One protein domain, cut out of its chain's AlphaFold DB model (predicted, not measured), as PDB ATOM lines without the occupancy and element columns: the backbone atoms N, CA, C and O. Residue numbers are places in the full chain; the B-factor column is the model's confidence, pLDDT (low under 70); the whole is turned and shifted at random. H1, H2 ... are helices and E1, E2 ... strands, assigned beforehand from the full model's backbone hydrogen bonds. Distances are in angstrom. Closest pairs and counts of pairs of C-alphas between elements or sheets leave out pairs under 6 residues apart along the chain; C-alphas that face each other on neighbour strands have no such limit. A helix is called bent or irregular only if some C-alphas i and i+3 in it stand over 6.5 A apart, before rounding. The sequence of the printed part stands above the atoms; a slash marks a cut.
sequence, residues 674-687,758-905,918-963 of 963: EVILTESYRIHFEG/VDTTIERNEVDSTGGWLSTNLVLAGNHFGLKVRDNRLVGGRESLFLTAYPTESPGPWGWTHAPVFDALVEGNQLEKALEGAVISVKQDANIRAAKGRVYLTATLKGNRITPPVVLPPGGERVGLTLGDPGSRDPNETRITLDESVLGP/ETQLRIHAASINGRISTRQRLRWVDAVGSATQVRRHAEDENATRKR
ATOM      1  N   GLU A 674      17.105 -25.919 -46.829       93.31
ATOM      2  CA  GLU A 674      18.429 -25.435 -46.406       93.31
ATOM      3  C   GLU A 674      19.286 -24.929 -47.577       93.31
ATOM      4  O   GLU A 674      19.813 -25.721 -48.357       93.31
ATOM      5  N   VAL A 675      19.489 -23.613 -47.705       97.00
ATOM      6  CA  VAL A 675      20.214 -23.040 -48.856       97.00
ATOM      7  C   VAL A 675      21.696 -23.433 -48.854       97.00
ATOM      8  O   VAL A 675      22.249 -23.757 -49.908       97.00
ATOM      9  N   ILE A 676      22.336 -23.466 -47.686       98.25
ATOM     10  CA  ILE A 676      23.636 -24.113 -47.474       98.25
ATOM     11  C   ILE A 676      23.487 -25.109 -46.329       98.25
ATOM     12  O   ILE A 676      23.058 -24.735 -45.238       98.25
ATOM     13  N   LEU A 677      23.860 -26.360 -46.588       97.31
ATOM     14  CA  LEU A 677      23.672 -27.495 -45.693       97.31
ATOM     15  C   LEU A 677      24.988 -28.245 -45.457       97.31
ATOM     16  O   LEU A 677      25.658 -28.636 -46.417       97.31
ATOM     17  N   THR A 678      25.317 -28.509 -44.192       97.62
ATOM     18  CA  THR A 678      26.336 -29.493 -43.797       97.62
ATOM     19  C   THR A 678      25.736 -30.527 -42.843       97.62
ATOM     20  O   THR A 678      25.180 -30.148 -41.814       97.62
ATOM     21  N   GLU A 679      25.866 -31.821 -43.164       94.19
ATOM     22  CA  GLU A 679      25.309 -32.924 -42.357       94.19
ATOM     23  C   GLU A 679      26.343 -34.004 -42.016       94.19
ATOM     24  O   GLU A 679      26.958 -34.603 -42.908       94.19
ATOM     25  N   SER A 680      26.494 -34.313 -40.726       95.12
ATOM     26  CA  SER A 680      27.272 -35.467 -40.264       95.12
ATOM     27  C   SER A 680      26.735 -36.010 -38.937       95.12
ATOM     28  O   SER A 680      26.841 -35.351 -37.908       95.12
ATOM     29  N   TYR A 681      26.168 -37.221 -38.953       94.19
ATOM     30  CA  TYR A 681      25.402 -37.775 -37.823       94.19
ATOM     31  C   TYR A 681      25.935 -39.119 -37.293       94.19
ATOM     32  O   TYR A 681      25.236 -39.812 -36.553       94.19
ATOM     33  N   ARG A 682      27.146 -39.527 -37.695       91.94
ATOM     34  CA  ARG A 682      27.764 -40.805 -37.289       91.94
ATOM     35  C   ARG A 682      28.697 -40.621 -36.111       91.94
ATOM     36  O   ARG A 682      29.463 -39.668 -36.106       91.94
ATOM     37  N   ILE A 683      28.695 -41.575 -35.190       92.88
ATOM     38  CA  ILE A 683      29.632 -41.673 -34.065       92.88
ATOM     39  C   ILE A 683      30.237 -43.079 -34.064       92.88
ATOM     40  O   ILE A 683      29.574 -44.033 -34.459       92.88
ATOM     41  N   HIS A 684      31.484 -43.218 -33.614       92.06
ATOM     42  CA  HIS A 684      32.123 -44.520 -33.392       92.06
ATOM     43  C   HIS A 684      31.904 -44.998 -31.954       92.06
ATOM     44  O   HIS A 684      31.533 -46.147 -31.704       92.06
ATOM     45  N   PHE A 685      32.108 -44.087 -31.003       92.88
ATOM     46  CA  PHE A 685      32.069 -44.361 -29.574       92.88
ATOM     47  C   PHE A 685      31.604 -43.140 -28.781       92.88
ATOM     48  O   PHE A 685      32.010 -42.020 -29.085       92.88
ATOM     49  N   GLU A 686      30.835 -43.376 -27.720       93.38
ATOM     50  CA  GLU A 686      30.599 -42.418 -26.642       93.38
ATOM     51  C   GLU A 686      30.611 -43.168 -25.304       93.38
ATOM     52  O   GLU A 686      30.084 -44.276 -25.236       93.38
ATOM     53  N   GLY A 687      31.218 -42.592 -24.263       92.12
ATOM     54  CA  GLY A 687      31.360 -43.216 -22.939       92.12
ATOM     55  C   GLY A 687      32.736 -42.955 -22.324       92.12
ATOM     56  O   GLY A 687      33.526 -42.179 -22.865       92.12
ATOM     57  N   VAL A 758      35.768 -30.781 -39.923       97.44
ATOM     58  CA  VAL A 758      36.902 -30.177 -39.207       97.44
ATOM     59  C   VAL A 758      37.409 -28.951 -39.970       97.44
ATOM     60  O   VAL A 758      37.574 -29.002 -41.190       97.44
ATOM     61  N   ASP A 759      37.636 -27.836 -39.273       97.00
ATOM     62  CA  ASP A 759      38.192 -26.584 -39.819       97.00
ATOM     63  C   ASP A 759      37.447 -26.009 -41.044       97.00
ATOM     64  O   ASP A 759      38.015 -25.298 -41.875       97.00
ATOM     65  N   THR A 760      36.149 -26.296 -41.165       98.44
ATOM     66  CA  THR A 760      35.317 -25.723 -42.232       98.44
ATOM     67  C   THR A 760      35.084 -24.231 -41.982       98.44
ATOM     68  O   THR A 760      34.751 -23.825 -40.869       98.44
ATOM     69  N   THR A 761      35.262 -23.412 -43.019       98.81
ATOM     70  CA  THR A 761      35.120 -21.952 -42.985       98.81
ATOM     71  C   THR A 761      34.096 -21.498 -44.025       98.81
ATOM     72  O   THR A 761      34.252 -21.767 -45.215       98.81
ATOM     73  N   ILE A 762      33.055 -20.795 -43.583       98.81
ATOM     74  CA  ILE A 762      32.003 -20.204 -44.417       98.81
ATOM     75  C   ILE A 762      32.082 -18.690 -44.224       98.81
ATOM     76  O   ILE A 762      31.717 -18.197 -43.154       98.81
ATOM     77  N   GLU A 763      32.586 -17.943 -45.210       98.56
ATOM     78  CA  GLU A 763      32.888 -16.520 -45.015       98.56
ATOM     79  C   GLU A 763      32.509 -15.566 -46.156       98.56
ATOM     80  O   GLU A 763      32.684 -15.859 -47.335       98.56
ATOM     81  N   ARG A 764      32.042 -14.361 -45.806       98.62
ATOM     82  CA  ARG A 764      31.776 -13.252 -46.746       98.62
ATOM     83  C   ARG A 764      30.750 -13.563 -47.852       98.62
ATOM     84  O   ARG A 764      30.713 -12.863 -48.861       98.62
ATOM     85  N   ASN A 765      29.933 -14.607 -47.700       98.81
ATOM     86  CA  ASN A 765      28.895 -14.974 -48.669       98.81
ATOM     87  C   ASN A 765      27.664 -14.063 -48.528       98.81
ATOM     88  O   ASN A 765      27.325 -13.652 -47.418       98.81
ATOM     89  N   GLU A 766      26.959 -13.804 -49.628       98.62
ATOM     90  CA  GLU A 766      25.645 -13.152 -49.632       98.62
ATOM     91  C   GLU A 766      24.563 -14.174 -50.014       98.62
ATOM     92  O   GLU A 766      24.628 -14.775 -51.087       98.62
ATOM     93  N   VAL A 767      23.562 -14.363 -49.152       98.44
ATOM     94  CA  VAL A 767      22.426 -15.270 -49.379       98.44
ATOM     95  C   VAL A 767      21.120 -14.502 -49.185       98.44
ATOM     96  O   VAL A 767      20.887 -13.960 -48.106       98.44
ATOM     97  N   ASP A 768      20.264 -14.467 -50.208       96.56
ATOM     98  CA  ASP A 768      18.949 -13.814 -50.171       96.56
ATOM     99  C   ASP A 768      17.795 -14.796 -50.443       96.56
ATOM    100  O   ASP A 768      17.458 -15.128 -51.590       96.56
ATOM    101  N   SER A 769      17.153 -15.203 -49.345       94.25
ATOM    102  CA  SER A 769      15.934 -16.015 -49.295       94.25
ATOM    103  C   SER A 769      14.670 -15.178 -49.056       94.25
ATOM    104  O   SER A 769      13.657 -15.704 -48.593       94.25
ATOM    105  N   THR A 770      14.674 -13.875 -49.363       90.56
ATOM    106  CA  THR A 770      13.469 -13.030 -49.265       90.56
ATOM    107  C   THR A 770      12.310 -13.636 -50.068       90.56
ATOM    108  O   THR A 770      12.440 -13.917 -51.258       90.56
ATOM    109  N   GLY A 771      11.171 -13.865 -49.408       83.50
ATOM    110  CA  GLY A 771       9.996 -14.553 -49.967       83.50
ATOM    111  C   GLY A 771       9.997 -16.081 -49.793       83.50
ATOM    112  O   GLY A 771       8.930 -16.678 -49.772       83.50
ATOM    113  N   GLY A 772      11.150 -16.719 -49.579       80.69
ATOM    114  CA  GLY A 772      11.246 -18.145 -49.241       80.69
ATOM    115  C   GLY A 772      11.081 -18.383 -47.743       80.69
ATOM    116  O   GLY A 772      12.026 -18.793 -47.080       80.69
ATOM    117  N   TRP A 773       9.896 -18.106 -47.196       83.19
ATOM    118  CA  TRP A 773       9.616 -18.172 -45.749       83.19
ATOM    119  C   TRP A 773       9.671 -19.583 -45.134       83.19
ATOM    120  O   TRP A 773       9.542 -19.728 -43.922       83.19
ATOM    121  N   LEU A 774       9.887 -20.610 -45.958       87.81
ATOM    122  CA  LEU A 774      10.145 -21.990 -45.545       87.81
ATOM    123  C   LEU A 774      11.643 -22.345 -45.538       87.81
ATOM    124  O   LEU A 774      11.987 -23.429 -45.086       87.81
ATOM    125  N   SER A 775      12.523 -21.466 -46.038       92.25
ATOM    126  CA  SER A 775      13.954 -21.748 -46.231       92.25
ATOM    127  C   SER A 775      14.833 -21.300 -45.071       92.25
ATOM    128  O   SER A 775      14.609 -20.236 -44.507       92.25
ATOM    129  N   THR A 776      15.907 -22.032 -44.803       95.00
ATOM    130  CA  THR A 776      16.942 -21.676 -43.828       95.00
ATOM    131  C   THR A 776      18.241 -21.351 -44.569       95.00
ATOM    132  O   THR A 776      18.689 -22.144 -45.395       95.00
ATOM    133  N   ASN A 777      18.863 -20.194 -44.315       97.38
ATOM    134  CA  ASN A 777      20.011 -19.738 -45.120       97.38
ATOM    135  C   ASN A 777      21.285 -20.578 -44.894       97.38
ATOM    136  O   ASN A 777      21.915 -20.995 -45.866       97.38
ATOM    137  N   LEU A 778      21.646 -20.855 -43.635       97.62
ATOM    138  CA  LEU A 778      22.704 -21.803 -43.254       97.62
ATOM    139  C   LEU A 778      22.142 -22.843 -42.271       97.62
ATOM    140  O   LEU A 778      21.658 -22.456 -41.206       97.62
ATOM    141  N   VAL A 779      22.267 -24.136 -42.577       97.38
ATOM    142  CA  VAL A 779      22.028 -25.248 -41.639       97.38
ATOM    143  C   VAL A 779      23.311 -26.046 -41.472       97.38
ATOM    144  O   VAL A 779      23.812 -26.648 -42.420       97.38
ATOM    145  N   LEU A 780      23.843 -26.028 -40.254       97.62
ATOM    146  CA  LEU A 780      25.123 -26.624 -39.892       97.62
ATOM    147  C   LEU A 780      24.859 -27.639 -38.774       97.62
ATOM    148  O   LEU A 780      24.750 -27.264 -37.603       97.62
ATOM    149  N   ALA A 781      24.638 -28.899 -39.162       93.69
ATOM    150  CA  ALA A 781      24.016 -29.913 -38.319       93.69
ATOM    151  C   ALA A 781      24.922 -31.132 -38.069       93.69
ATOM    152  O   ALA A 781      25.390 -31.810 -38.990       93.69
ATOM    153  N   GLY A 782      25.099 -31.458 -36.788       93.44
ATOM    154  CA  GLY A 782      25.851 -32.621 -36.329       93.44
ATOM    155  C   GLY A 782      27.342 -32.343 -36.121       93.44
ATOM    156  O   GLY A 782      27.711 -31.279 -35.634       93.44
ATOM    157  N   ASN A 783      28.197 -33.316 -36.455       97.50
ATOM    158  CA  ASN A 783      29.619 -33.331 -36.102       97.50
ATOM    159  C   ASN A 783      30.404 -32.154 -36.733       97.50
ATOM    160  O   ASN A 783      30.774 -32.216 -37.910       97.50
ATOM    161  N   HIS A 784      30.745 -31.134 -35.943       98.44
ATOM    162  CA  HIS A 784      31.543 -29.969 -36.343       98.44
ATOM    163  C   HIS A 784      32.651 -29.655 -35.328       98.44
ATOM    164  O   HIS A 784      32.407 -29.650 -34.126       98.44
ATOM    165  N   PHE A 785      33.853 -29.326 -35.812       98.44
ATOM    166  CA  PHE A 785      35.032 -29.032 -34.986       98.44
ATOM    167  C   PHE A 785      35.840 -27.869 -35.582       98.44
ATOM    168  O   PHE A 785      36.225 -27.917 -36.752       98.44
ATOM    169  N   GLY A 786      36.081 -26.804 -34.810       98.19
ATOM    170  CA  GLY A 786      36.832 -25.622 -35.271       98.19
ATOM    171  C   GLY A 786      36.143 -24.827 -36.394       98.19
ATOM    172  O   GLY A 786      36.811 -24.153 -37.186       98.19
ATOM    173  N   LEU A 787      34.814 -24.953 -36.496       98.62
ATOM    174  CA  LEU A 787      33.956 -24.333 -37.511       98.62
ATOM    175  C   LEU A 787      34.025 -22.798 -37.445       98.62
ATOM    176  O   LEU A 787      33.828 -22.216 -36.383       98.62
ATOM    177  N   LYS A 788      34.225 -22.125 -38.582       98.75
ATOM    178  CA  LYS A 788      34.228 -20.654 -38.676       98.75
ATOM    179  C   LYS A 788      33.113 -20.168 -39.605       98.75
ATOM    180  O   LYS A 788      33.064 -20.559 -40.768       98.75
ATOM    181  N   VAL A 789      32.243 -19.289 -39.115       98.62
ATOM    182  CA  VAL A 789      31.176 -18.627 -39.886       98.62
ATOM    183  C   VAL A 789      31.398 -17.120 -39.777       98.62
ATOM    184  O   VAL A 789      31.141 -16.543 -38.720       98.62
ATOM    185  N   ARG A 790      31.933 -16.483 -40.828       98.06
ATOM    186  CA  ARG A 790      32.460 -15.106 -40.763       98.06
ATOM    187  C   ARG A 790      31.876 -14.128 -41.772       98.06
ATOM    188  O   ARG A 790      31.849 -14.423 -42.958       98.06
ATOM    189  N   ASP A 791      31.504 -12.929 -41.335       97.69
ATOM    190  CA  ASP A 791      31.220 -11.774 -42.205       97.69
ATOM    191  C   ASP A 791      30.178 -12.026 -43.324       97.69
ATOM    192  O   ASP A 791      30.115 -11.290 -44.310       97.69
ATOM    193  N   ASN A 792      29.357 -13.079 -43.213       98.62
ATOM    194  CA  ASN A 792      28.341 -13.418 -44.208       98.62
ATOM    195  C   ASN A 792      27.137 -12.485 -44.067       98.62
ATOM    196  O   ASN A 792      26.793 -12.070 -42.959       98.62
ATOM    197  N   ARG A 793      26.435 -12.219 -45.168       98.00
ATOM    198  CA  ARG A 793      25.158 -11.501 -45.176       98.00
ATOM    199  C   ARG A 793      24.028 -12.451 -45.557       98.00
ATOM    200  O   ARG A 793      23.970 -12.928 -46.687       98.00
ATOM    201  N   LEU A 794      23.133 -12.711 -44.611       97.38
ATOM    202  CA  LEU A 794      22.102 -13.741 -44.701       97.38
ATOM    203  C   LEU A 794      20.732 -13.074 -44.539       97.38
ATOM    204  O   LEU A 794      20.388 -12.615 -43.450       97.38
ATOM    205  N   VAL A 795      19.976 -12.987 -45.634       95.56
ATOM    206  CA  VAL A 795      18.754 -12.180 -45.756       95.56
ATOM    207  C   VAL A 795      17.523 -13.069 -45.954       95.56
ATOM    208  O   VAL A 795      17.541 -14.015 -46.742       95.56
ATOM    209  N   GLY A 796      16.433 -12.758 -45.251       92.38
ATOM    210  CA  GLY A 796      15.161 -13.475 -45.352       92.38
ATOM    211  C   GLY A 796      15.225 -14.908 -44.812       92.38
ATOM    212  O   GLY A 796      16.042 -15.218 -43.948       92.38
ATOM    213  N   GLY A 797      14.346 -15.772 -45.325       91.81
ATOM    214  CA  GLY A 797      14.164 -17.134 -44.819       91.81
ATOM    215  C   GLY A 797      13.333 -17.223 -43.530       91.81
ATOM    216  O   GLY A 797      12.859 -16.219 -42.986       91.81
ATOM    217  N   ARG A 798      13.161 -18.451 -43.042       91.25
ATOM    218  CA  ARG A 798      12.674 -18.779 -41.703       91.25
ATOM    219  C   ARG A 798      13.769 -18.482 -40.682       91.25
ATOM    220  O   ARG A 798      13.614 -17.552 -39.901       91.25
ATOM    221  N   GLU A 799      14.911 -19.162 -40.754       93.38
ATOM    222  CA  GLU A 799      16.117 -18.841 -39.982       93.38
ATOM    223  C   GLU A 799      17.279 -18.395 -40.885       93.38
ATOM    224  O   GLU A 799      17.498 -18.888 -41.993       93.38
ATOM    225  N   SER A 800      18.072 -17.459 -40.372       94.56
ATOM    226  CA  SER A 800      19.306 -16.981 -41.000       94.56
ATOM    227  C   SER A 800      20.484 -17.934 -40.763       94.56
ATOM    228  O   SER A 800      21.301 -18.138 -41.654       94.56
ATOM    229  N   LEU A 801      20.546 -18.557 -39.586       96.00
ATOM    230  CA  LEU A 801      21.523 -19.578 -39.217       96.00
ATOM    231  C   LEU A 801      20.860 -20.565 -38.256       96.00
ATOM    232  O   LEU A 801      20.266 -20.142 -37.265       96.00
ATOM    233  N   PHE A 802      21.018 -21.857 -38.517       96.19
ATOM    234  CA  PHE A 802      20.716 -22.940 -37.590       96.19
ATOM    235  C   PHE A 802      21.987 -23.775 -37.390       96.19
ATOM    236  O   PHE A 802      22.387 -24.538 -38.268       96.19
ATOM    237  N   LEU A 803      22.653 -23.579 -36.252       97.50
ATOM    238  CA  LEU A 803      23.857 -24.314 -35.854       97.50
ATOM    239  C   LEU A 803      23.478 -25.288 -34.740       97.50
ATOM    240  O   LEU A 803      23.086 -24.849 -33.658       97.50
ATOM    241  N   THR A 804      23.563 -26.595 -34.984       95.88
ATOM    242  CA  THR A 804      22.983 -27.561 -34.048       95.88
ATOM    243  C   THR A 804      23.768 -28.857 -33.892       95.88
ATOM    244  O   THR A 804      24.167 -29.493 -34.866       95.88
ATOM    245  N   ALA A 805      23.939 -29.272 -32.635       96.12
ATOM    246  CA  ALA A 805      24.345 -30.631 -32.313       96.12
ATOM    247  C   ALA A 805      23.113 -31.537 -32.412       96.12
ATOM    248  O   ALA A 805      22.124 -31.339 -31.698       96.12
ATOM    249  N   TYR A 806      23.149 -32.487 -33.342       93.38
ATOM    250  CA  TYR A 806      21.953 -33.135 -33.888       93.38
ATOM    251  C   TYR A 806      21.877 -34.620 -33.486       93.38
ATOM    252  O   TYR A 806      22.931 -35.229 -33.283       93.38
ATOM    253  N   PRO A 807      20.682 -35.231 -33.352       92.12
ATOM    254  CA  PRO A 807      20.552 -36.668 -33.106       92.12
ATOM    255  C   PRO A 807      21.303 -37.517 -34.136       92.12
ATOM    256  O   PRO A 807      21.359 -37.200 -35.323       92.12
ATOM    257  N   THR A 808      21.869 -38.621 -33.663       92.12
ATOM    258  CA  THR A 808      22.765 -39.482 -34.446       92.12
ATOM    259  C   THR A 808      22.025 -40.511 -35.289       92.12
ATOM    260  O   THR A 808      21.062 -41.107 -34.808       92.12
ATOM    261  N   GLU A 809      22.531 -40.807 -36.491       89.19
ATOM    262  CA  GLU A 809      22.004 -41.864 -37.373       89.19
ATOM    263  C   GLU A 809      22.525 -43.271 -37.026       89.19
ATOM    264  O   GLU A 809      21.956 -44.265 -37.469       89.19
ATOM    265  N   SER A 810      23.640 -43.357 -36.292       85.69
ATOM    266  CA  SER A 810      24.329 -44.601 -35.911       85.69
ATOM    267  C   SER A 810      25.317 -44.334 -34.760       85.69
ATOM    268  O   SER A 810      25.751 -43.186 -34.612       85.69
ATOM    269  N   PRO A 811      25.706 -45.343 -33.947       78.19
ATOM    270  CA  PRO A 811      25.387 -46.777 -34.048       78.19
ATOM    271  C   PRO A 811      23.974 -47.195 -33.676       78.19
ATOM    272  O   PRO A 811      23.456 -48.152 -34.245       78.19
ATOM    273  N   GLY A 812      23.399 -46.549 -32.664       76.81
ATOM    274  CA  GLY A 812      22.100 -46.941 -32.138       76.81
ATOM    275  C   GLY A 812      20.949 -46.567 -33.078       76.81
ATOM    276  O   GLY A 812      21.174 -46.087 -34.191       76.81
ATOM    277  N   PRO A 813      19.693 -46.732 -32.630       78.94
ATOM    278  CA  PRO A 813      18.568 -46.094 -33.302       78.94
ATOM    279  C   PRO A 813      18.763 -44.571 -33.358       78.94
ATOM    280  O   PRO A 813      19.515 -44.000 -32.565       78.94
ATOM    281  N   TRP A 814      18.042 -43.915 -34.272       84.25
ATOM    282  CA  TRP A 814      18.046 -42.456 -34.402       84.25
ATOM    283  C   TRP A 814      17.903 -41.767 -33.038       84.25
ATOM    284  O   TRP A 814      16.991 -42.100 -32.281       84.25
ATOM    285  N   GLY A 815      18.798 -40.828 -32.722       82.69
ATOM    286  CA  GLY A 815      18.782 -40.116 -31.438       82.69
ATOM    287  C   GLY A 815      19.303 -40.915 -30.236       82.69
ATOM    288  O   GLY A 815      19.021 -40.538 -29.097       82.69
ATOM    289  N   TRP A 816      20.073 -41.989 -30.460       84.88
ATOM    290  CA  TRP A 816      20.840 -42.693 -29.417       84.88
ATOM    291  C   TRP A 816      21.722 -41.740 -28.595       84.88
ATOM    292  O   TRP A 816      21.774 -41.885 -27.377       84.88
ATOM    293  N   THR A 817      22.348 -40.755 -29.246       89.50
ATOM    294  CA  THR A 817      23.043 -39.609 -28.629       89.50
ATOM    295  C   THR A 817      23.098 -38.435 -29.633       89.50
ATOM    296  O   THR A 817      22.355 -38.435 -30.624       89.50
ATOM    297  N   HIS A 818      23.954 -37.437 -29.397       93.38
ATOM    298  CA  HIS A 818      24.112 -36.226 -30.210       93.38
ATOM    299  C   HIS A 818      25.480 -36.143 -30.900       93.38
ATOM    300  O   HIS A 818      26.525 -36.291 -30.274       93.38
ATOM    301  N   ALA A 819      25.476 -35.811 -32.190       95.50
ATOM    302  CA  ALA A 819      26.663 -35.450 -32.960       95.50
ATOM    303  C   ALA A 819      27.038 -33.976 -32.661       95.50
ATOM    304  O   ALA A 819      26.217 -33.099 -32.951       95.50
ATOM    305  N   PRO A 820      28.205 -33.676 -32.050       96.94
ATOM    306  CA  PRO A 820      28.464 -32.382 -31.416       96.94
ATOM    307  C   PRO A 820      29.072 -31.318 -32.334       96.94
ATOM    308  O   PRO A 820      29.697 -31.611 -33.348       96.94
ATOM    309  N   VAL A 821      28.979 -30.071 -31.879       98.31
ATOM    310  CA  VAL A 821      29.565 -28.870 -32.476       98.31
ATOM    311  C   VAL A 821      30.548 -28.258 -31.470       98.31
ATOM    312  O   VAL A 821      30.112 -27.617 -30.516       98.31
ATOM    313  N   PHE A 822      31.860 -28.410 -31.660       98.50
ATOM    314  CA  PHE A 822      32.870 -27.808 -30.777       98.50
ATOM    315  C   PHE A 822      33.743 -26.754 -31.464       98.50
ATOM    316  O   PHE A 822      34.085 -26.839 -32.646       98.50
ATOM    317  N   ASP A 823      34.093 -25.741 -30.676       97.69
ATOM    318  CA  ASP A 823      34.891 -24.567 -31.029       97.69
ATOM    319  C   ASP A 823      34.386 -23.844 -32.283       97.69
ATOM    320  O   ASP A 823      35.154 -23.386 -33.133       97.69
ATOM    321  N   ALA A 824      33.059 -23.732 -32.391       98.38
ATOM    322  CA  ALA A 824      32.423 -22.951 -33.439       98.38
ATOM    323  C   ALA A 824      32.575 -21.446 -33.169       98.38
ATOM    324  O   ALA A 824      32.231 -20.949 -32.095       98.38
ATOM    325  N   LEU A 825      33.039 -20.693 -34.161       97.81
ATOM    326  CA  LEU A 825      33.160 -19.240 -34.121       97.81
ATOM    327  C   LEU A 825      32.207 -18.611 -35.135       97.81
ATOM    328  O   LEU A 825      32.375 -18.780 -36.343       97.81
ATOM    329  N   VAL A 826      31.229 -17.856 -34.640       97.00
ATOM    330  CA  VAL A 826      30.287 -17.075 -35.448       97.00
ATOM    331  C   VAL A 826      30.654 -15.601 -35.267       97.00
ATOM    332  O   VAL A 826      30.455 -15.041 -34.188       97.00
ATOM    333  N   GLU A 827      31.243 -14.978 -36.287       95.06
ATOM    334  CA  GLU A 827      31.893 -13.664 -36.176       95.06
ATOM    335  C   GLU A 827      31.476 -12.689 -37.300       95.06
ATOM    336  O   GLU A 827      31.486 -13.053 -38.469       95.06
ATOM    337  N   GLY A 828      31.095 -11.450 -36.974       93.50
ATOM    338  CA  GLY A 828      30.882 -10.361 -37.952       93.50
ATOM    339  C   GLY A 828      29.669 -10.478 -38.898       93.50
ATOM    340  O   GLY A 828      29.445  -9.595 -39.727       93.50
ATOM    341  N   ASN A 829      28.863 -11.539 -38.801       95.19
ATOM    342  CA  ASN A 829      27.789 -11.824 -39.763       95.19
ATOM    343  C   ASN A 829      26.616 -10.829 -39.669       95.19
ATOM    344  O   ASN A 829      26.213 -10.415 -38.584       95.19
ATOM    345  N   GLN A 830      26.004 -10.504 -40.807       93.88
ATOM    346  CA  GLN A 830      24.798  -9.684 -40.916       93.88
ATOM    347  C   GLN A 830      23.580 -10.592 -41.130       93.88
ATOM    348  O   GLN A 830      23.415 -11.182 -42.198       93.88
ATOM    349  N   LEU A 831      22.736 -10.712 -40.105       92.38
ATOM    350  CA  LEU A 831      21.589 -11.621 -40.062       92.38
ATOM    351  C   LEU A 831      20.297 -10.800 -40.188       92.38
ATOM    352  O   LEU A 831      19.871 -10.156 -39.228       92.38
ATOM    353  N   GLU A 832      19.697 -10.754 -41.379       90.44
ATOM    354  CA  GLU A 832      18.662  -9.775 -41.731       90.44
ATOM    355  C   GLU A 832      17.306 -10.417 -42.069       90.44
ATOM    356  O   GLU A 832      17.172 -11.159 -43.036       90.44
ATOM    357  N   LYS A 833      16.243 -10.021 -41.358       88.25
ATOM    358  CA  LYS A 833      14.824 -10.245 -41.709       88.25
ATOM    359  C   LYS A 833      14.351 -11.711 -41.769       88.25
ATOM    360  O   LYS A 833      13.258 -11.953 -42.275       88.25
ATOM    361  N   ALA A 834      15.120 -12.664 -41.244       89.69
ATOM    362  CA  ALA A 834      14.671 -14.045 -41.048       89.69
ATOM    363  C   ALA A 834      13.537 -14.113 -40.006       89.69
ATOM    364  O   ALA A 834      13.638 -13.469 -38.960       89.69
ATOM    365  N   LEU A 835      12.467 -14.867 -40.275       87.88
ATOM    366  CA  LEU A 835      11.242 -14.872 -39.451       87.88
ATOM    367  C   LEU A 835      11.445 -15.313 -37.992       87.88
ATOM    368  O   LEU A 835      10.807 -14.763 -37.097       87.88
ATOM    369  N   GLU A 836      12.331 -16.279 -37.760       87.38
ATOM    370  CA  GLU A 836      12.647 -16.867 -36.451       87.38
ATOM    371  C   GLU A 836      14.079 -16.516 -35.985       87.38
ATOM    372  O   GLU A 836      14.556 -17.010 -34.962       87.38
ATOM    373  N   GLY A 837      14.757 -15.614 -36.709       89.75
ATOM    374  CA  GLY A 837      16.081 -15.095 -36.362       89.75
ATOM    375  C   GLY A 837      17.217 -16.066 -36.695       89.75
ATOM    376  O   GLY A 837      17.405 -16.445 -37.853       89.75
ATOM    377  N   ALA A 838      18.012 -16.431 -35.695       92.62
ATOM    378  CA  ALA A 838      19.012 -17.497 -35.739       92.62
ATOM    379  C   ALA A 838      18.829 -18.440 -34.540       92.62
ATOM    380  O   ALA A 838      18.298 -18.034 -33.504       92.62
ATOM    381  N   VAL A 839      19.288 -19.683 -34.658       94.62
ATOM    382  CA  VAL A 839      19.130 -20.732 -33.642       94.62
ATOM    383  C   VAL A 839      20.466 -21.438 -33.414       94.62
ATOM    384  O   VAL A 839      21.109 -21.882 -34.367       94.62
ATOM    385  N   ILE A 840      20.877 -21.557 -32.148       96.19
ATOM    386  CA  ILE A 840      22.056 -22.331 -31.733       96.19
ATOM    387  C   ILE A 840      21.660 -23.253 -30.575       96.19
ATOM    388  O   ILE A 840      21.338 -22.774 -29.486       96.19
ATOM    389  N   SER A 841      21.648 -24.569 -30.798       95.31
ATOM    390  CA  SER A 841      21.122 -25.531 -29.816       95.31
ATOM    391  C   SER A 841      21.653 -26.957 -29.970       95.31
ATOM    392  O   SER A 841      21.904 -27.439 -31.074       95.31
ATOM    393  N   VAL A 842      21.730 -27.686 -28.856       95.19
ATOM    394  CA  VAL A 842      21.641 -29.154 -28.882       95.19
ATOM    395  C   VAL A 842      20.179 -29.531 -29.138       95.19
ATOM    396  O   VAL A 842      19.287 -29.043 -28.444       95.19
ATOM    397  N   LYS A 843      19.907 -30.345 -30.162       92.88
ATOM    398  CA  LYS A 843      18.543 -30.701 -30.573       92.88
ATOM    399  C   LYS A 843      17.907 -31.680 -29.582       92.88
ATOM    400  O   LYS A 843      18.501 -32.703 -29.259       92.88
ATOM    401  N   GLN A 844      16.674 -31.411 -29.150       88.94
ATOM    402  CA  GLN A 844      15.935 -32.282 -28.225       88.94
ATOM    403  C   GLN A 844      14.516 -32.579 -28.741       88.94
ATOM    404  O   GLN A 844      13.831 -31.689 -29.247       88.94
ATOM    405  N   ASP A 845      14.070 -33.835 -28.637       84.94
ATOM    406  CA  ASP A 845      12.672 -34.260 -28.807       84.94
ATOM    407  C   ASP A 845      12.425 -35.646 -28.176       84.94
ATOM    408  O   ASP A 845      13.324 -36.270 -27.621       84.94
ATOM    409  N   ALA A 846      11.182 -36.134 -28.241       79.81
ATOM    410  CA  ALA A 846      10.750 -37.400 -27.643       79.81
ATOM    411  C   ALA A 846      11.450 -38.667 -28.183       79.81
ATOM    412  O   ALA A 846      11.281 -39.738 -27.604       79.81
ATOM    413  N   ASN A 847      12.189 -38.578 -29.288       81.81
ATOM    414  CA  ASN A 847      12.926 -39.683 -29.900       81.81
ATOM    415  C   ASN A 847      14.448 -39.496 -29.779       81.81
ATOM    416  O   ASN A 847      15.196 -40.151 -30.497       81.81
ATOM    417  N   ILE A 848      14.902 -38.615 -28.887       85.38
ATOM    418  CA  ILE A 848      16.317 -38.362 -28.602       85.38
ATOM    419  C   ILE A 848      16.581 -38.682 -27.127       85.38
ATOM    420  O   ILE A 848      15.713 -38.495 -26.270       85.38
ATOM    421  N   ARG A 849      17.768 -39.205 -26.812       82.44
ATOM    422  CA  ARG A 849      18.179 -39.434 -25.424       82.44
ATOM    423  C   ARG A 849      18.491 -38.126 -24.702       82.44
ATOM    424  O   ARG A 849      19.207 -37.272 -25.213       82.44
ATOM    425  N   ALA A 850      17.998 -38.003 -23.468       76.44
ATOM    426  CA  ALA A 850      18.477 -36.975 -22.553       76.44
ATOM    427  C   ALA A 850      19.962 -37.211 -22.266       76.44
ATOM    428  O   ALA A 850      20.325 -38.306 -21.852       76.44
ATOM    429  N   ALA A 851      20.788 -36.180 -22.426       72.75
ATOM    430  CA  ALA A 851      22.242 -36.284 -22.326       72.75
ATOM    431  C   ALA A 851      22.811 -35.434 -21.167       72.75
ATOM    432  O   ALA A 851      23.845 -34.774 -21.267       72.75
ATOM    433  N   LYS A 852      22.078 -35.416 -20.047       83.50
ATOM    434  CA  LYS A 852      22.372 -34.594 -18.863       83.50
ATOM    435  C   LYS A 852      23.744 -34.934 -18.266       83.50
ATOM    436  O   LYS A 852      24.059 -36.102 -18.053       83.50
ATOM    437  N   GLY A 853      24.522 -33.904 -17.932       86.56
ATOM    438  CA  GLY A 853      25.902 -34.005 -17.450       86.56
ATOM    439  C   GLY A 853      26.969 -33.956 -18.550       86.56
ATOM    440  O   GLY A 853      28.157 -34.021 -18.229       86.56
ATOM    441  N   ARG A 854      26.574 -33.834 -19.825       91.81
ATOM    442  CA  ARG A 854      27.470 -33.769 -20.989       91.81
ATOM    443  C   ARG A 854      27.255 -32.486 -21.797       91.81
ATOM    444  O   ARG A 854      26.220 -31.837 -21.687       91.81
ATOM    445  N   VAL A 855      28.261 -32.113 -22.582       95.25
ATOM    446  CA  VAL A 855      28.294 -30.943 -23.470       95.25
ATOM    447  C   VAL A 855      28.365 -31.428 -24.907       95.25
ATOM    448  O   VAL A 855      29.221 -32.251 -25.208       95.25
ATOM    449  N   TYR A 856      27.530 -30.883 -25.793       96.69
ATOM    450  CA  TYR A 856      27.576 -31.187 -27.232       96.69
ATOM    451  C   TYR A 856      27.654 -29.938 -28.105       96.69
ATOM    452  O   TYR A 856      27.840 -30.065 -29.309       96.69
ATOM    453  N   LEU A 857      27.548 -28.735 -27.531       97.81
ATOM    454  CA  LEU A 857      27.776 -27.493 -28.262       97.81
ATOM    455  C   LEU A 857      28.703 -26.555 -27.477       97.81
ATOM    456  O   LEU A 857      28.358 -26.139 -26.371       97.81
ATOM    457  N   THR A 858      29.852 -26.191 -28.059       97.81
ATOM    458  CA  THR A 858      30.656 -25.026 -27.652       97.81
ATOM    459  C   THR A 858      30.750 -24.033 -28.812       97.81
ATOM    460  O   THR A 858      31.184 -24.374 -29.914       97.81
ATOM    461  N   ALA A 859      30.315 -22.790 -28.580       97.06
ATOM    462  CA  ALA A 859      30.359 -21.738 -29.596       97.06
ATOM    463  C   ALA A 859      30.701 -20.356 -29.025       97.06
ATOM    464  O   ALA A 859      30.336 -20.021 -27.898       97.06
ATOM    465  N   THR A 860      31.360 -19.527 -29.834       95.88
ATOM    466  CA  THR A 860      31.654 -18.116 -29.557       95.88
ATOM    467  C   THR A 860      30.943 -17.226 -30.573       95.88
ATOM    468  O   THR A 860      31.060 -17.454 -31.778       95.88
ATOM    469  N   LEU A 861      30.229 -16.200 -30.100       93.31
ATOM    470  CA  LEU A 861      29.579 -15.190 -30.937       93.31
ATOM    471  C   LEU A 861      30.217 -13.813 -30.719       93.31
ATOM    472  O   LEU A 861      30.332 -13.350 -29.583       93.31
ATOM    473  N   LYS A 862      30.577 -13.147 -31.823       90.00
ATOM    474  CA  LYS A 862      31.264 -11.845 -31.841       90.00
ATOM    475  C   LYS A 862      30.840 -11.005 -33.055       90.00
ATOM    476  O   LYS A 862      30.620 -11.557 -34.120       90.00
ATOM    477  N   GLY A 863      30.663  -9.690 -32.934       86.12
ATOM    478  CA  GLY A 863      30.328  -8.791 -34.066       86.12
ATOM    479  C   GLY A 863      29.066  -9.056 -34.935       86.12
ATOM    480  O   GLY A 863      28.890  -8.356 -35.928       86.12
ATOM    481  N   ASN A 864      28.210 -10.053 -34.651       88.12
ATOM    482  CA  ASN A 864      27.120 -10.468 -35.561       88.12
ATOM    483  C   ASN A 864      25.861  -9.573 -35.525       88.12
ATOM    484  O   ASN A 864      24.929  -9.822 -34.754       88.12
ATOM    485  N   ARG A 865      25.771  -8.570 -36.404       87.06
ATOM    486  CA  ARG A 865      24.610  -7.671 -36.498       87.06
ATOM    487  C   ARG A 865      23.316  -8.411 -36.875       87.06
ATOM    488  O   ARG A 865      23.101  -8.741 -38.040       87.06
ATOM    489  N   ILE A 866      22.395  -8.539 -35.920       84.38
ATOM    490  CA  ILE A 866      21.050  -9.102 -36.137       84.38
ATOM    491  C   ILE A 866      20.014  -7.992 -36.371       84.38
ATOM    492  O   ILE A 866      19.943  -7.031 -35.607       84.38
ATOM    493  N   THR A 867      19.175  -8.143 -37.400       82.75
ATOM    494  CA  THR A 867      18.035  -7.264 -37.707       82.75
ATOM    495  C   THR A 867      16.762  -8.107 -37.878       82.75
ATOM    496  O   THR A 867      16.656  -8.808 -38.884       82.75
ATOM    497  N   PRO A 868      15.785  -8.065 -36.951       74.00
ATOM    498  CA  PRO A 868      14.547  -8.847 -37.060       74.00
ATOM    499  C   PRO A 868      13.627  -8.346 -38.196       74.00
ATOM    500  O   PRO A 868      13.796  -7.225 -38.689       74.00
ATOM    501  N   PRO A 869      12.633  -9.144 -38.626       74.81
ATOM    502  CA  PRO A 869      11.681  -8.754 -39.663       74.81
ATOM    503  C   PRO A 869      10.755  -7.616 -39.202       74.81
ATOM    504  O   PRO A 869      10.327  -7.537 -38.047       74.81
ATOM    505  N   VAL A 870      10.410  -6.731 -40.143       68.12
ATOM    506  CA  VAL A 870       9.533  -5.573 -39.886       68.12
ATOM    507  C   VAL A 870       8.086  -6.017 -39.655       68.12
ATOM    508  O   VAL A 870       7.430  -5.519 -38.741       68.12
ATOM    509  N   VAL A 871       7.607  -6.981 -40.444       69.06
ATOM    510  CA  VAL A 871       6.263  -7.567 -40.347       69.06
ATOM    511  C   VAL A 871       6.387  -9.005 -39.850       69.06
ATOM    512  O   VAL A 871       7.269  -9.734 -40.296       69.06
ATOM    513  N   LEU A 872       5.499  -9.404 -38.941       67.38
ATOM    514  CA  LEU A 872       5.341 -10.780 -38.471       67.38
ATOM    515  C   LEU A 872       3.926 -11.287 -38.784       67.38
ATOM    516  O   LEU A 872       3.004 -10.470 -38.874       67.38
ATOM    517  N   PRO A 873       3.722 -12.613 -38.889       66.62
ATOM    518  CA  PRO A 873       2.383 -13.188 -38.834       66.62
ATOM    519  C   PRO A 873       1.700 -12.870 -37.483       66.62
ATOM    520  O   PRO A 873       2.392 -12.690 -36.473       66.62
ATOM    521  N   PRO A 874       0.354 -12.815 -37.425       60.88
ATOM    522  CA  PRO A 874      -0.378 -12.562 -36.184       60.88
ATOM    523  C   PRO A 874       0.023 -13.529 -35.059       60.88
ATOM    524  O   PRO A 874       0.034 -14.743 -35.249       60.88
ATOM    525  N   GLY A 875       0.358 -12.986 -33.887       64.62
ATOM    526  CA  GLY A 875       0.829 -13.764 -32.731       64.62
ATOM    527  C   GLY A 875       2.322 -14.129 -32.735       64.62
ATOM    528  O   GLY A 875       2.789 -14.720 -31.763       64.62
ATOM    529  N   GLY A 876       3.086 -13.767 -33.773       64.88
ATOM    530  CA  GLY A 876       4.539 -13.960 -33.809       64.88
ATOM    531  C   GLY A 876       5.306 -13.094 -32.796       64.88
ATOM    532  O   GLY A 876       4.880 -11.997 -32.435       64.88
ATOM    533  N   GLU A 877       6.486 -13.565 -32.380       70.31
ATOM    534  CA  GLU A 877       7.422 -12.859 -31.491       70.31
ATOM    535  C   GLU A 877       8.689 -12.450 -32.268       70.31
ATOM    536  O   GLU A 877       9.233 -13.258 -33.018       70.31
ATOM    537  N   ARG A 878       9.180 -11.208 -32.101       73.56
ATOM    538  CA  ARG A 878      10.354 -10.678 -32.835       73.56
ATOM    539  C   ARG A 878      11.681 -11.192 -32.254       73.56
ATOM    540  O   ARG A 878      12.418 -10.432 -31.626       73.56
ATOM    541  N   VAL A 879      11.985 -12.467 -32.480       81.06
ATOM    542  CA  VAL A 879      13.239 -13.091 -32.029       81.06
ATOM    543  C   VAL A 879      14.378 -12.842 -33.015       81.06
ATOM    544  O   VAL A 879      14.220 -13.013 -34.220       81.06
ATOM    545  N   GLY A 880      15.533 -12.421 -32.492       84.31
ATOM    546  CA  GLY A 880      16.774 -12.284 -33.257       84.31
ATOM    547  C   GLY A 880      17.694 -13.497 -33.112       84.31
ATOM    548  O   GLY A 880      18.239 -13.972 -34.104       84.31
ATOM    549  N   LEU A 881      17.841 -14.020 -31.891       89.00
ATOM    550  CA  LEU A 881      18.607 -15.234 -31.591       89.00
ATOM    551  C   LEU A 881      17.852 -16.123 -30.593       89.00
ATOM    552  O   LEU A 881      17.298 -15.625 -29.610       89.00
ATOM    553  N   THR A 882      17.888 -17.435 -30.817       92.44
ATOM    554  CA  THR A 882      17.454 -18.474 -29.878       92.44
ATOM    555  C   THR A 882      18.653 -19.321 -29.445       92.44
ATOM    556  O   THR A 882      19.390 -19.822 -30.296       92.44
ATOM    557  N   LEU A 883      18.835 -19.501 -28.134       93.25
ATOM    558  CA  LEU A 883      19.866 -20.359 -27.539       93.25
ATOM    559  C   LEU A 883      19.237 -21.547 -26.790       93.25
ATOM    560  O   LEU A 883      18.403 -21.355 -25.898       93.25
ATOM    561  N   GLY A 884      19.665 -22.763 -27.132       92.50
ATOM    562  CA  GLY A 884      19.125 -24.022 -26.606       92.50
ATOM    563  C   GLY A 884      17.773 -24.423 -27.216       92.50
ATOM    564  O   GLY A 884      17.057 -23.602 -27.788       92.50
ATOM    565  N   ASP A 885      17.415 -25.701 -27.092       91.94
ATOM    566  CA  ASP A 885      16.147 -26.259 -27.587       91.94
ATOM    567  C   ASP A 885      15.048 -26.221 -26.496       91.94
ATOM    568  O   ASP A 885      15.359 -26.427 -25.319       91.94
ATOM    569  N   PRO A 886      13.761 -25.985 -26.833       88.25
ATOM    570  CA  PRO A 886      12.647 -26.064 -25.882       88.25
ATOM    571  C   PRO A 886      12.563 -27.352 -25.044       88.25
ATOM    572  O   PRO A 886      12.052 -27.298 -23.923       88.25
ATOM    573  N   GLY A 887      13.033 -28.490 -25.568       85.88
ATOM    574  CA  GLY A 887      13.083 -29.777 -24.868       85.88
ATOM    575  C   GLY A 887      14.261 -29.940 -23.901       85.88
ATOM    576  O   GLY A 887      14.301 -30.926 -23.163       85.88
ATOM    577  N   SER A 888      15.208 -28.996 -23.882       86.38
ATOM    578  CA  SER A 888      16.433 -29.080 -23.085       86.38
ATOM    579  C   SER A 888      16.180 -29.203 -21.582       86.38
ATOM    580  O   SER A 888      15.325 -28.526 -20.996       86.38
ATOM    581  N   ARG A 889      16.968 -30.079 -20.946       76.06
ATOM    582  CA  ARG A 889      16.907 -30.380 -19.505       76.06
ATOM    583  C   ARG A 889      18.235 -30.184 -18.775       76.06
ATOM    584  O   ARG A 889      18.262 -30.307 -17.550       76.06
ATOM    585  N   ASP A 890      19.307 -29.857 -19.495       87.25
ATOM    586  CA  ASP A 890      20.591 -29.467 -18.918       87.25
ATOM    587  C   ASP A 890      21.148 -28.235 -19.651       87.25
ATOM    588  O   ASP A 890      21.598 -28.357 -20.787       87.25
ATOM    589  N   PRO A 891      21.171 -27.042 -19.029       86.44
ATOM    590  CA  PRO A 891      21.747 -25.850 -19.652       86.44
ATOM    591  C   PRO A 891      23.244 -25.983 -19.960       86.44
ATOM    592  O   PRO A 891      23.764 -25.186 -20.731       86.44
ATOM    593  N   ASN A 892      23.950 -26.968 -19.399       90.00
ATOM    594  CA  ASN A 892      25.361 -27.189 -19.703       90.00
ATOM    595  C   ASN A 892      25.591 -27.897 -21.045       90.00
ATOM    596  O   ASN A 892      26.718 -27.845 -21.535       90.00
ATOM    597  N   GLU A 893      24.562 -28.495 -21.663       92.81
ATOM    598  CA  GLU A 893      24.703 -29.171 -22.965       92.81
ATOM    599  C   GLU A 893      25.118 -28.194 -24.082       92.81
ATOM    600  O   GLU A 893      25.843 -28.565 -25.008       92.81
ATOM    601  N   THR A 894      24.703 -26.927 -23.937       95.06
ATOM    602  CA  THR A 894      24.987 -25.797 -24.830       95.06
ATOM    603  C   THR A 894      25.807 -24.735 -24.080       95.06
ATOM    604  O   THR A 894      25.253 -23.960 -23.298       95.06
ATOM    605  N   ARG A 895      27.125 -24.665 -24.314       95.44
ATOM    606  CA  ARG A 895      28.024 -23.631 -23.763       95.44
ATOM    607  C   ARG A 895      28.301 -22.542 -24.806       95.44
ATOM    608  O   ARG A 895      28.782 -22.825 -25.901       95.44
ATOM    609  N   ILE A 896      28.033 -21.290 -24.451       94.19
ATOM    610  CA  ILE A 896      28.130 -20.123 -25.332       94.19
ATOM    611  C   ILE A 896      29.042 -19.058 -24.714       94.19
ATOM    612  O   ILE A 896      28.850 -18.656 -23.565       94.19
ATOM    613  N   THR A 897      29.975 -18.538 -25.507       92.50
ATOM    614  CA  THR A 897      30.709 -17.303 -25.208       92.50
ATOM    615  C   THR A 897      30.114 -16.153 -26.023       92.50
ATOM    616  O   THR A 897      30.007 -16.256 -27.244       92.50
ATOM    617  N   LEU A 898      29.718 -15.064 -25.360       85.75
ATOM    618  CA  LEU A 898      29.206 -13.838 -25.982       85.75
ATOM    619  C   LEU A 898      30.173 -12.675 -25.736       85.75
ATOM    620  O   LEU A 898      30.426 -12.311 -24.585       85.75
ATOM    621  N   ASP A 899      30.660 -12.084 -26.823       77.44
ATOM    622  CA  ASP A 899      31.397 -10.818 -26.849       77.44
ATOM    623  C   ASP A 899      30.409  -9.625 -26.838       77.44
ATOM    624  O   ASP A 899      29.299  -9.717 -27.368       77.44
ATOM    625  N   GLU A 900      30.780  -8.488 -26.239       58.00
ATOM    626  CA  GLU A 900      29.904  -7.304 -26.147       58.00
ATOM    627  C   GLU A 900      29.679  -6.620 -27.516       58.00
ATOM    628  O   GLU A 900      28.677  -5.935 -27.717       58.00
ATOM    629  N   SER A 901      30.567  -6.846 -28.491       53.59
ATOM    630  CA  SER A 901      30.534  -6.245 -29.836       53.59
ATOM    631  C   SER A 901      29.443  -6.775 -30.775       53.59
ATOM    632  O   SER A 901      29.337  -6.297 -31.903       53.59
ATOM    633  N   VAL A 902      28.656  -7.781 -30.370       56.84
ATOM    634  CA  VAL A 902      27.815  -8.559 -31.300       56.84
ATOM    635  C   VAL A 902      26.791  -7.715 -32.066       56.84
ATOM    636  O   VAL A 902      26.516  -8.033 -33.213       56.84
ATOM    637  N   LEU A 903      26.219  -6.645 -31.507       53.62
ATOM    638  CA  LEU A 903      24.963  -6.094 -32.038       53.62
ATOM    639  C   LEU A 903      25.056  -4.642 -32.518       53.62
ATOM    640  O   LEU A 903      25.382  -3.726 -31.767       53.62
ATOM    641  N   GLY A 904      24.673  -4.433 -33.781       45.38
ATOM    642  CA  GLY A 904      24.470  -3.102 -34.356       45.38
ATOM    643  C   GLY A 904      23.211  -2.394 -33.823       45.38
ATOM    644  O   GLY A 904      22.355  -3.019 -33.196       45.38
ATOM    645  N   PRO A 905      23.063  -1.083 -34.088       37.66
ATOM    646  CA  PRO A 905      22.053  -0.246 -33.444       37.66
ATOM    647  C   PRO A 905      20.614  -0.648 -33.793       37.66
ATOM    648  O   PRO A 905      20.265  -0.846 -34.960       37.66
ATOM    649  N   GLU A 918       9.597  -6.966 -27.742       55.78
ATOM    650  CA  GLU A 918      10.916  -6.989 -28.387       55.78
ATOM    651  C   GLU A 918      11.849  -8.022 -27.724       55.78
ATOM    652  O   GLU A 918      12.883  -7.678 -27.153       55.78
ATOM    653  N   THR A 919      11.472  -9.303 -27.767       53.59
ATOM    654  CA  THR A 919      12.273 -10.432 -27.257       53.59
ATOM    655  C   THR A 919      13.413 -10.750 -28.220       53.59
ATOM    656  O   THR A 919      13.392 -11.739 -28.946       53.59
ATOM    657  N   GLN A 920      14.419  -9.882 -28.260       72.50
ATOM    658  CA  GLN A 920      15.497  -9.979 -29.244       72.50
ATOM    659  C   GLN A 920      16.420 -11.194 -28.997       72.50
ATOM    660  O   GLN A 920      16.961 -11.738 -29.962       72.50
ATOM    661  N   LEU A 921      16.536 -11.657 -27.742       83.62
ATOM    662  CA  LEU A 921      17.143 -12.938 -27.358       83.62
ATOM    663  C   LEU A 921      16.129 -13.832 -26.622       83.62
ATOM    664  O   LEU A 921      15.522 -13.421 -25.629       83.62
ATOM    665  N   ARG A 922      16.023 -15.092 -27.056       88.75
ATOM    666  CA  ARG A 922      15.313 -16.177 -26.363       88.75
ATOM    667  C   ARG A 922      16.326 -17.227 -25.888       88.75
ATOM    668  O   ARG A 922      17.146 -17.684 -26.675       88.75
ATOM    669  N   ILE A 923      16.265 -17.643 -24.622       90.75
ATOM    670  CA  ILE A 923      17.111 -18.719 -24.076       90.75
ATOM    671  C   ILE A 923      16.205 -19.809 -23.507       90.75
ATOM    672  O   ILE A 923      15.492 -19.575 -22.531       90.75
ATOM    673  N   HIS A 924      16.248 -21.011 -24.079       93.19
ATOM    674  CA  HIS A 924      15.569 -22.176 -23.513       93.19
ATOM    675  C   HIS A 924      16.407 -22.789 -22.391       93.19
ATOM    676  O   HIS A 924      15.948 -22.826 -21.247       93.19
ATOM    677  N   ALA A 925      17.651 -23.162 -22.695       90.69
ATOM    678  CA  ALA A 925      18.667 -23.552 -21.724       90.69
ATOM    679  C   ALA A 925      20.066 -23.417 -22.350       90.69
ATOM    680  O   ALA A 925      20.311 -23.964 -23.422       90.69
ATOM    681  N   ALA A 926      20.967 -22.681 -21.701       92.19
ATOM    682  CA  ALA A 926      22.373 -22.574 -22.096       92.19
ATOM    683  C   ALA A 926      23.242 -22.118 -20.911       92.19
ATOM    684  O   ALA A 926      22.752 -21.468 -19.982       92.19
ATOM    685  N   SER A 927      24.541 -22.399 -20.974       92.19
ATOM    686  CA  SER A 927      25.561 -21.785 -20.125       92.19
ATOM    687  C   SER A 927      26.245 -20.677 -20.922       92.19
ATOM    688  O   SER A 927      26.932 -20.953 -21.901       92.19
ATOM    689  N   ILE A 928      26.014 -19.421 -20.545       90.25
ATOM    690  CA  ILE A 928      26.425 -18.220 -21.276       90.25
ATOM    691  C   ILE A 928      27.484 -17.485 -20.454       90.25
ATOM    692  O   ILE A 928      27.213 -17.078 -19.325       90.25
ATOM    693  N   ASN A 929      28.698 -17.327 -20.992       89.19
ATOM    694  CA  ASN A 929      29.850 -16.748 -20.278       89.19
ATOM    695  C   ASN A 929      30.058 -17.380 -18.877       89.19
ATOM    696  O   ASN A 929      30.364 -16.697 -17.902       89.19
ATOM    697  N   GLY A 930      29.833 -18.697 -18.771       87.19
ATOM    698  CA  GLY A 930      29.929 -19.473 -17.527       87.19
ATOM    699  C   GLY A 930      28.702 -19.420 -16.603       87.19
ATOM    700  O   GLY A 930      28.692 -20.111 -15.586       87.19
ATOM    701  N   ARG A 931      27.657 -18.644 -16.927       87.94
ATOM    702  CA  ARG A 931      26.401 -18.581 -16.159       87.94
ATOM    703  C   ARG A 931      25.295 -19.422 -16.783       87.94
ATOM    704  O   ARG A 931      24.994 -19.291 -17.962       87.94
ATOM    705  N   ILE A 932      24.616 -20.214 -15.959       90.12
ATOM    706  CA  ILE A 932      23.413 -20.951 -16.360       90.12
ATOM    707  C   ILE A 932      22.233 -19.985 -16.562       90.12
ATOM    708  O   ILE A 932      21.826 -19.294 -15.630       90.12
ATOM    709  N   SER A 933      21.642 -20.017 -17.757       86.38
ATOM    710  CA  SER A 933      20.402 -19.323 -18.112       86.38
ATOM    711  C   SER A 933      19.375 -20.306 -18.675       86.38
ATOM    712  O   SER A 933      19.667 -21.073 -19.591       86.38
ATOM    713  N   THR A 934      18.146 -20.272 -18.155       89.25
ATOM    714  CA  THR A 934      17.034 -21.127 -18.604       89.25
ATOM    715  C   THR A 934      15.730 -20.336 -18.705       89.25
ATOM    716  O   THR A 934      15.428 -19.497 -17.859       89.25
ATOM    717  N   ARG A 935      14.937 -20.619 -19.747       87.44
ATOM    718  CA  ARG A 935      13.594 -20.058 -20.011       87.44
ATOM    719  C   ARG A 935      13.516 -18.519 -19.987       87.44
ATOM    720  O   ARG A 935      12.467 -17.956 -19.677       87.44
ATOM    721  N   GLN A 936      14.606 -17.839 -20.332       84.62
ATOM    722  CA  GLN A 936      14.701 -16.379 -20.333       84.62
ATOM    723  C   GLN A 936      14.257 -15.781 -21.677       84.62
ATOM    724  O   GLN A 936      14.498 -16.336 -22.751       84.62
ATOM    725  N   ARG A 937      13.637 -14.601 -21.603       81.44
ATOM    726  CA  ARG A 937      13.336 -13.712 -22.732       81.44
ATOM    727  C   ARG A 937      13.952 -12.363 -22.399       81.44
ATOM    728  O   ARG A 937      13.556 -11.766 -21.401       81.44
ATOM    729  N   LEU A 938      14.939 -11.921 -23.173       72.62
ATOM    730  CA  LEU A 938      15.739 -10.740 -22.844       72.62
ATOM    731  C   LEU A 938      15.676  -9.710 -23.973       72.62
ATOM    732  O   LEU A 938      15.787 -10.043 -25.157       72.62
ATOM    733  N   ARG A 939      15.555  -8.435 -23.587       66.25
ATOM    734  CA  ARG A 939      15.998  -7.319 -24.426       66.25
ATOM    735  C   ARG A 939      17.518  -7.252 -24.283       66.25
ATOM    736  O   ARG A 939      18.045  -7.452 -23.189       66.25
ATOM    737  N   TRP A 940      18.244  -7.004 -25.371       59.78
ATOM    738  CA  TRP A 940      19.702  -7.209 -25.372       59.78
ATOM    739  C   TRP A 940      20.474  -6.345 -24.363       59.78
ATOM    740  O   TRP A 940      21.502  -6.785 -23.850       59.78
ATOM    741  N   VAL A 941      19.956  -5.158 -24.030       54.75
ATOM    742  CA  VAL A 941      20.548  -4.241 -23.040       54.75
ATOM    743  C   VAL A 941      20.669  -4.901 -21.658       54.75
ATOM    744  O   VAL A 941      21.706  -4.785 -21.005       54.75
ATOM    745  N   ASP A 942      19.646  -5.656 -21.248       52.44
ATOM    746  CA  ASP A 942      19.588  -6.313 -19.937       52.44
ATOM    747  C   ASP A 942      20.531  -7.529 -19.880       52.44
ATOM    748  O   ASP A 942      21.177  -7.794 -18.862       52.44
ATOM    749  N   ALA A 943      20.656  -8.246 -21.004       52.19
ATOM    750  CA  ALA A 943      21.530  -9.409 -21.135       52.19
ATOM    751  C   ALA A 943      23.010  -9.036 -20.941       52.19
ATOM    752  O   ALA A 943      23.692  -9.653 -20.119       52.19
ATOM    753  N   VAL A 944      23.490  -8.000 -21.643       50.81
ATOM    754  CA  VAL A 944      24.893  -7.554 -21.560       50.81
ATOM    755  C   VAL A 944      25.205  -6.977 -20.179       50.81
ATOM    756  O   VAL A 944      26.196  -7.377 -19.573       50.81
ATOM    757  N   GLY A 945      24.325  -6.140 -19.613       49.31
ATOM    758  CA  GLY A 945      24.516  -5.594 -18.261       49.31
ATOM    759  C   GLY A 945      24.715  -6.681 -17.194       49.31
ATOM    760  O   GLY A 945      25.581  -6.549 -16.325       49.31
ATOM    761  N   SER A 946      23.993  -7.803 -17.314       49.12
ATOM    762  CA  SER A 946      24.157  -8.962 -16.427       49.12
ATOM    763  C   SER A 946      25.515  -9.669 -16.571       49.12
ATOM    764  O   SER A 946      25.978 -10.267 -15.598       49.12
ATOM    765  N   ALA A 947      26.152  -9.587 -17.747       47.03
ATOM    766  CA  ALA A 947      27.446 -10.192 -18.070       47.03
ATOM    767  C   ALA A 947      28.628  -9.300 -17.640       47.03
ATOM    768  O   ALA A 947      29.570  -9.774 -16.997       47.03
ATOM    769  N   THR A 948      28.562  -7.992 -17.904       45.88
ATOM    770  CA  THR A 948      29.616  -7.040 -17.514       45.88
ATOM    771  C   THR A 948      29.722  -6.907 -15.984       45.88
ATOM    772  O   THR A 948      30.821  -6.737 -15.450       45.88
ATOM    773  N   GLN A 949      28.611  -7.065 -15.245       46.81
ATOM    774  CA  GLN A 949      28.628  -7.139 -13.774       46.81
ATOM    775  C   GLN A 949      29.400  -8.355 -13.234       46.81
ATOM    776  O   GLN A 949      30.087  -8.222 -12.222       46.81
ATOM    777  N   VAL A 950      29.325  -9.523 -13.891       46.78
ATOM    778  CA  VAL A 950      30.063 -10.728 -13.444       46.78
ATOM    779  C   VAL A 950      31.552 -10.514 -13.569       46.78
ATOM    780  O   VAL A 950      32.298 -10.885 -12.670       46.78
ATOM    781  N   ARG A 951      31.974  -9.910 -14.683       45.16
ATOM    782  CA  ARG A 951      33.383  -9.672 -14.963       45.16
ATOM    783  C   ARG A 951      34.018  -8.820 -13.868       45.16
ATOM    784  O   ARG A 951      35.014  -9.248 -13.300       45.16
ATOM    785  N   ARG A 952      33.372  -7.709 -13.492       45.44
ATOM    786  CA  ARG A 952      33.809  -6.883 -12.354       45.44
ATOM    787  C   ARG A 952      33.836  -7.684 -11.056       45.44
ATOM    788  O   ARG A 952      34.883  -7.768 -10.441       45.44
ATOM    789  N   HIS A 953      32.752  -8.374 -10.703       42.75
ATOM    790  CA  HIS A 953      32.686  -9.135  -9.447       42.75
ATOM    791  C   HIS A 953      33.719 -10.284  -9.367       42.75
ATOM    792  O   HIS A 953      34.199 -10.607  -8.284       42.75
ATOM    793  N   ALA A 954      34.097 -10.893 -10.496       43.72
ATOM    794  CA  ALA A 954      35.129 -11.930 -10.571       43.72
ATOM    795  C   ALA A 954      36.559 -11.354 -10.613       43.72
ATOM    796  O   ALA A 954      37.493 -11.979 -10.106       43.72
ATOM    797  N   GLU A 955      36.747 -10.168 -11.196       53.31
ATOM    798  CA  GLU A 955      37.991  -9.394 -11.114       53.31
ATOM    799  C   GLU A 955      38.201  -8.883  -9.668       53.31
ATOM    800  O   GLU A 955      39.299  -9.033  -9.131       53.31
ATOM    801  N   ASP A 956      37.140  -8.433  -8.989       52.84
ATOM    802  CA  ASP A 956      37.111  -8.026  -7.575       52.84
ATOM    803  C   ASP A 956      37.338  -9.208  -6.614       52.84
ATOM    804  O   ASP A 956      38.134  -9.095  -5.679       52.84
ATOM    805  N   GLU A 957      36.722 -10.378  -6.838       47.69
ATOM    806  CA  GLU A 957      37.006 -11.587  -6.045       47.69
ATOM    807  C   GLU A 957      38.456 -12.060  -6.220       47.69
ATOM    808  O   GLU A 957      39.106 -12.430  -5.241       47.69
ATOM    809  N   ASN A 958      39.007 -12.007  -7.438       47.31
ATOM    810  CA  ASN A 958      40.419 -12.325  -7.669       47.31
ATOM    811  C   ASN A 958      41.368 -11.273  -7.078       47.31
ATOM    812  O   ASN A 958      42.455 -11.633  -6.630       47.31
ATOM    813  N   ALA A 959      40.981  -9.996  -7.042       51.28
ATOM    814  CA  ALA A 959      41.729  -8.958  -6.337       51.28
ATOM    815  C   ALA A 959      41.672  -9.157  -4.812       51.28
ATOM    816  O   ALA A 959      42.673  -8.951  -4.133       51.28
ATOM    817  N   THR A 960      40.535  -9.621  -4.288       56.25
ATOM    818  CA  THR A 960      40.324  -9.901  -2.857       56.25
ATOM    819  C   THR A 960      41.035 -11.182  -2.408       56.25
ATOM    820  O   THR A 960      41.514 -11.238  -1.287       56.25
ATOM    821  N   ARG A 961      41.192 -12.186  -3.285       51.94
ATOM    822  CA  ARG A 961      42.020 -13.392  -3.049       51.94
ATOM    823  C   ARG A 961      43.526 -13.191  -3.288       51.94
ATOM    824  O   ARG A 961      44.295 -14.134  -3.120       51.94
ATOM    825  N   LYS A 962      43.943 -11.997  -3.722       51.38
ATOM    826  CA  LYS A 962      45.350 -11.588  -3.905       51.38
ATOM    827  C   LYS A 962      45.796 -10.523  -2.890       51.38
ATOM    828  O   LYS A 962      46.860  -9.930  -3.064       51.38
ATOM    829  N   ARG A 963      44.977 -10.274  -1.867       47.25
ATOM    830  CA  ARG A 963      45.262  -9.445  -0.691       47.25
ATOM    831  C   ARG A 963      45.161 -10.306   0.565       47.25
ATOM    832  O   ARG A 963      45.773  -9.881   1.563       47.25
TER     833      ARG A 963
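Overview. This is residues 674 to 687, 758 to 905 and 918 to 963 of the 963 residues of an uncharacterized protein of Isosphaera pallida (strain ATCC 43644 / DSM 9630 / IS1B) (UniProt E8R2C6). The chain is wound in stacked turns, a solenoid with three walls: E1, E5, E8, E11 and E13 make one row of strands, E3, E6, E9, E12 and E14 a second, and the short strands E4, E7 and E10 a third across them. The bent hairpin E15 and E16 caps one end of the stack, E15 pairing with both longer rows, and H1 leads away from that cap until residues 952 to 963 stick out. The 208 printed residues hold sixteen named strands, E1 to E16, followed by one named helix, and the class is mostly strand. The branched sheet of twelve strands is mixed, antiparallel at E15 and E16 and parallel in its other pairs, while E4, E7, E10 is the order of a parallel sheet. The whole is compact, with a radius of gyration of the C-alphas of 17.3 A and spans of 56 by 46 by 35 A.

Along the chain. Find C-alpha 674 at (18.429, -25.435, -46.406), where E1, residues 674 to 680, begins; it runs on at 60 degrees into E2, residues 683 to 687. After the cut come E3, residues 761 to 763, E4, residues 766 to 769, and E5, residues 776 to 782, 16.0 A long. The next turn reads E6, residues 788 to 790, E7, residues 793 to 796, and E8, residues 799 to 807, 19.6 A long and bent by 55 degrees at residue 804. Then look for E9, residues 821 to 827, 15.8 A; E10, residues 830 to 832; and E11, residues 837 to 842, 16.9 A. E12, residues 857 to 862, is 16.4 A long, and E13 and E14 are residues 881 to 883 and 894 to 898. E15, residues 921 to 928, bends by 109 degrees at residue 925, and E16, residues 931 to 938, by 98 degrees at residue 935. H1, residues 940 to 960, runs 30.7 A from (19.702, -7.209, -25.372) to (40.324, -9.901, -2.857).

Arrangement. Start at E5, with E1 on one side and E8 on the other, both parallel to it; N 675 and O 776 are 2.9 A apart, N 777 and O 799 3.0 A. E11 is parallel to E8, N 800 to O 837 2.8 A, and to E13, N 882 to O 838 2.8 A. In the second row, parallel neighbours are E3 and E6, N 762 to O 788 2.8 A; E6 and E9, N 789 to O 825 2.8 A; E9 and E12, N 860 to O 824 2.8 A; and E12 and E14, N 895 to O 857 2.8 A. E13 and E14 lie on one side of E15, with N 922 to O 881 and N 927 to O 894 both 2.9 A. E16 lies on its other side, antiparallel, with N 928 to O 931 2.8 A. Edge strands E4 and E10 are parallel to E7, with N 767 to O 793 and N 794 to O 830 both 2.9 A. The twisted branched sheet and this sheet form a sandwich, two sheets face to face, their strands at 76 degrees; the closest C-alphas of E5 and E7 are Asn 777 and Leu 794, 6.4 A apart. E2 pairs with no named strand. H1 only grazes the branched sheet, with residues 940 to 950; 16 of its 17 O i to N i+4 pairs are within hydrogen-bond range.

Size, cuts and confidence. The two C-alphas farthest apart, of Gly 771 and Arg 963, are 60.8 A apart. Residues 688 to 757 and 906 to 917 are not printed; the C-alphas across these cuts are 21.6 A and 14.0 A apart. Long links join E8 to E9, E11 to E12 and E12 to E13. Mean pLDDT of the printed part is 83.7; residues 870 to 876, 900 to 905, 918 to 919 and 939 to 963 are under 70.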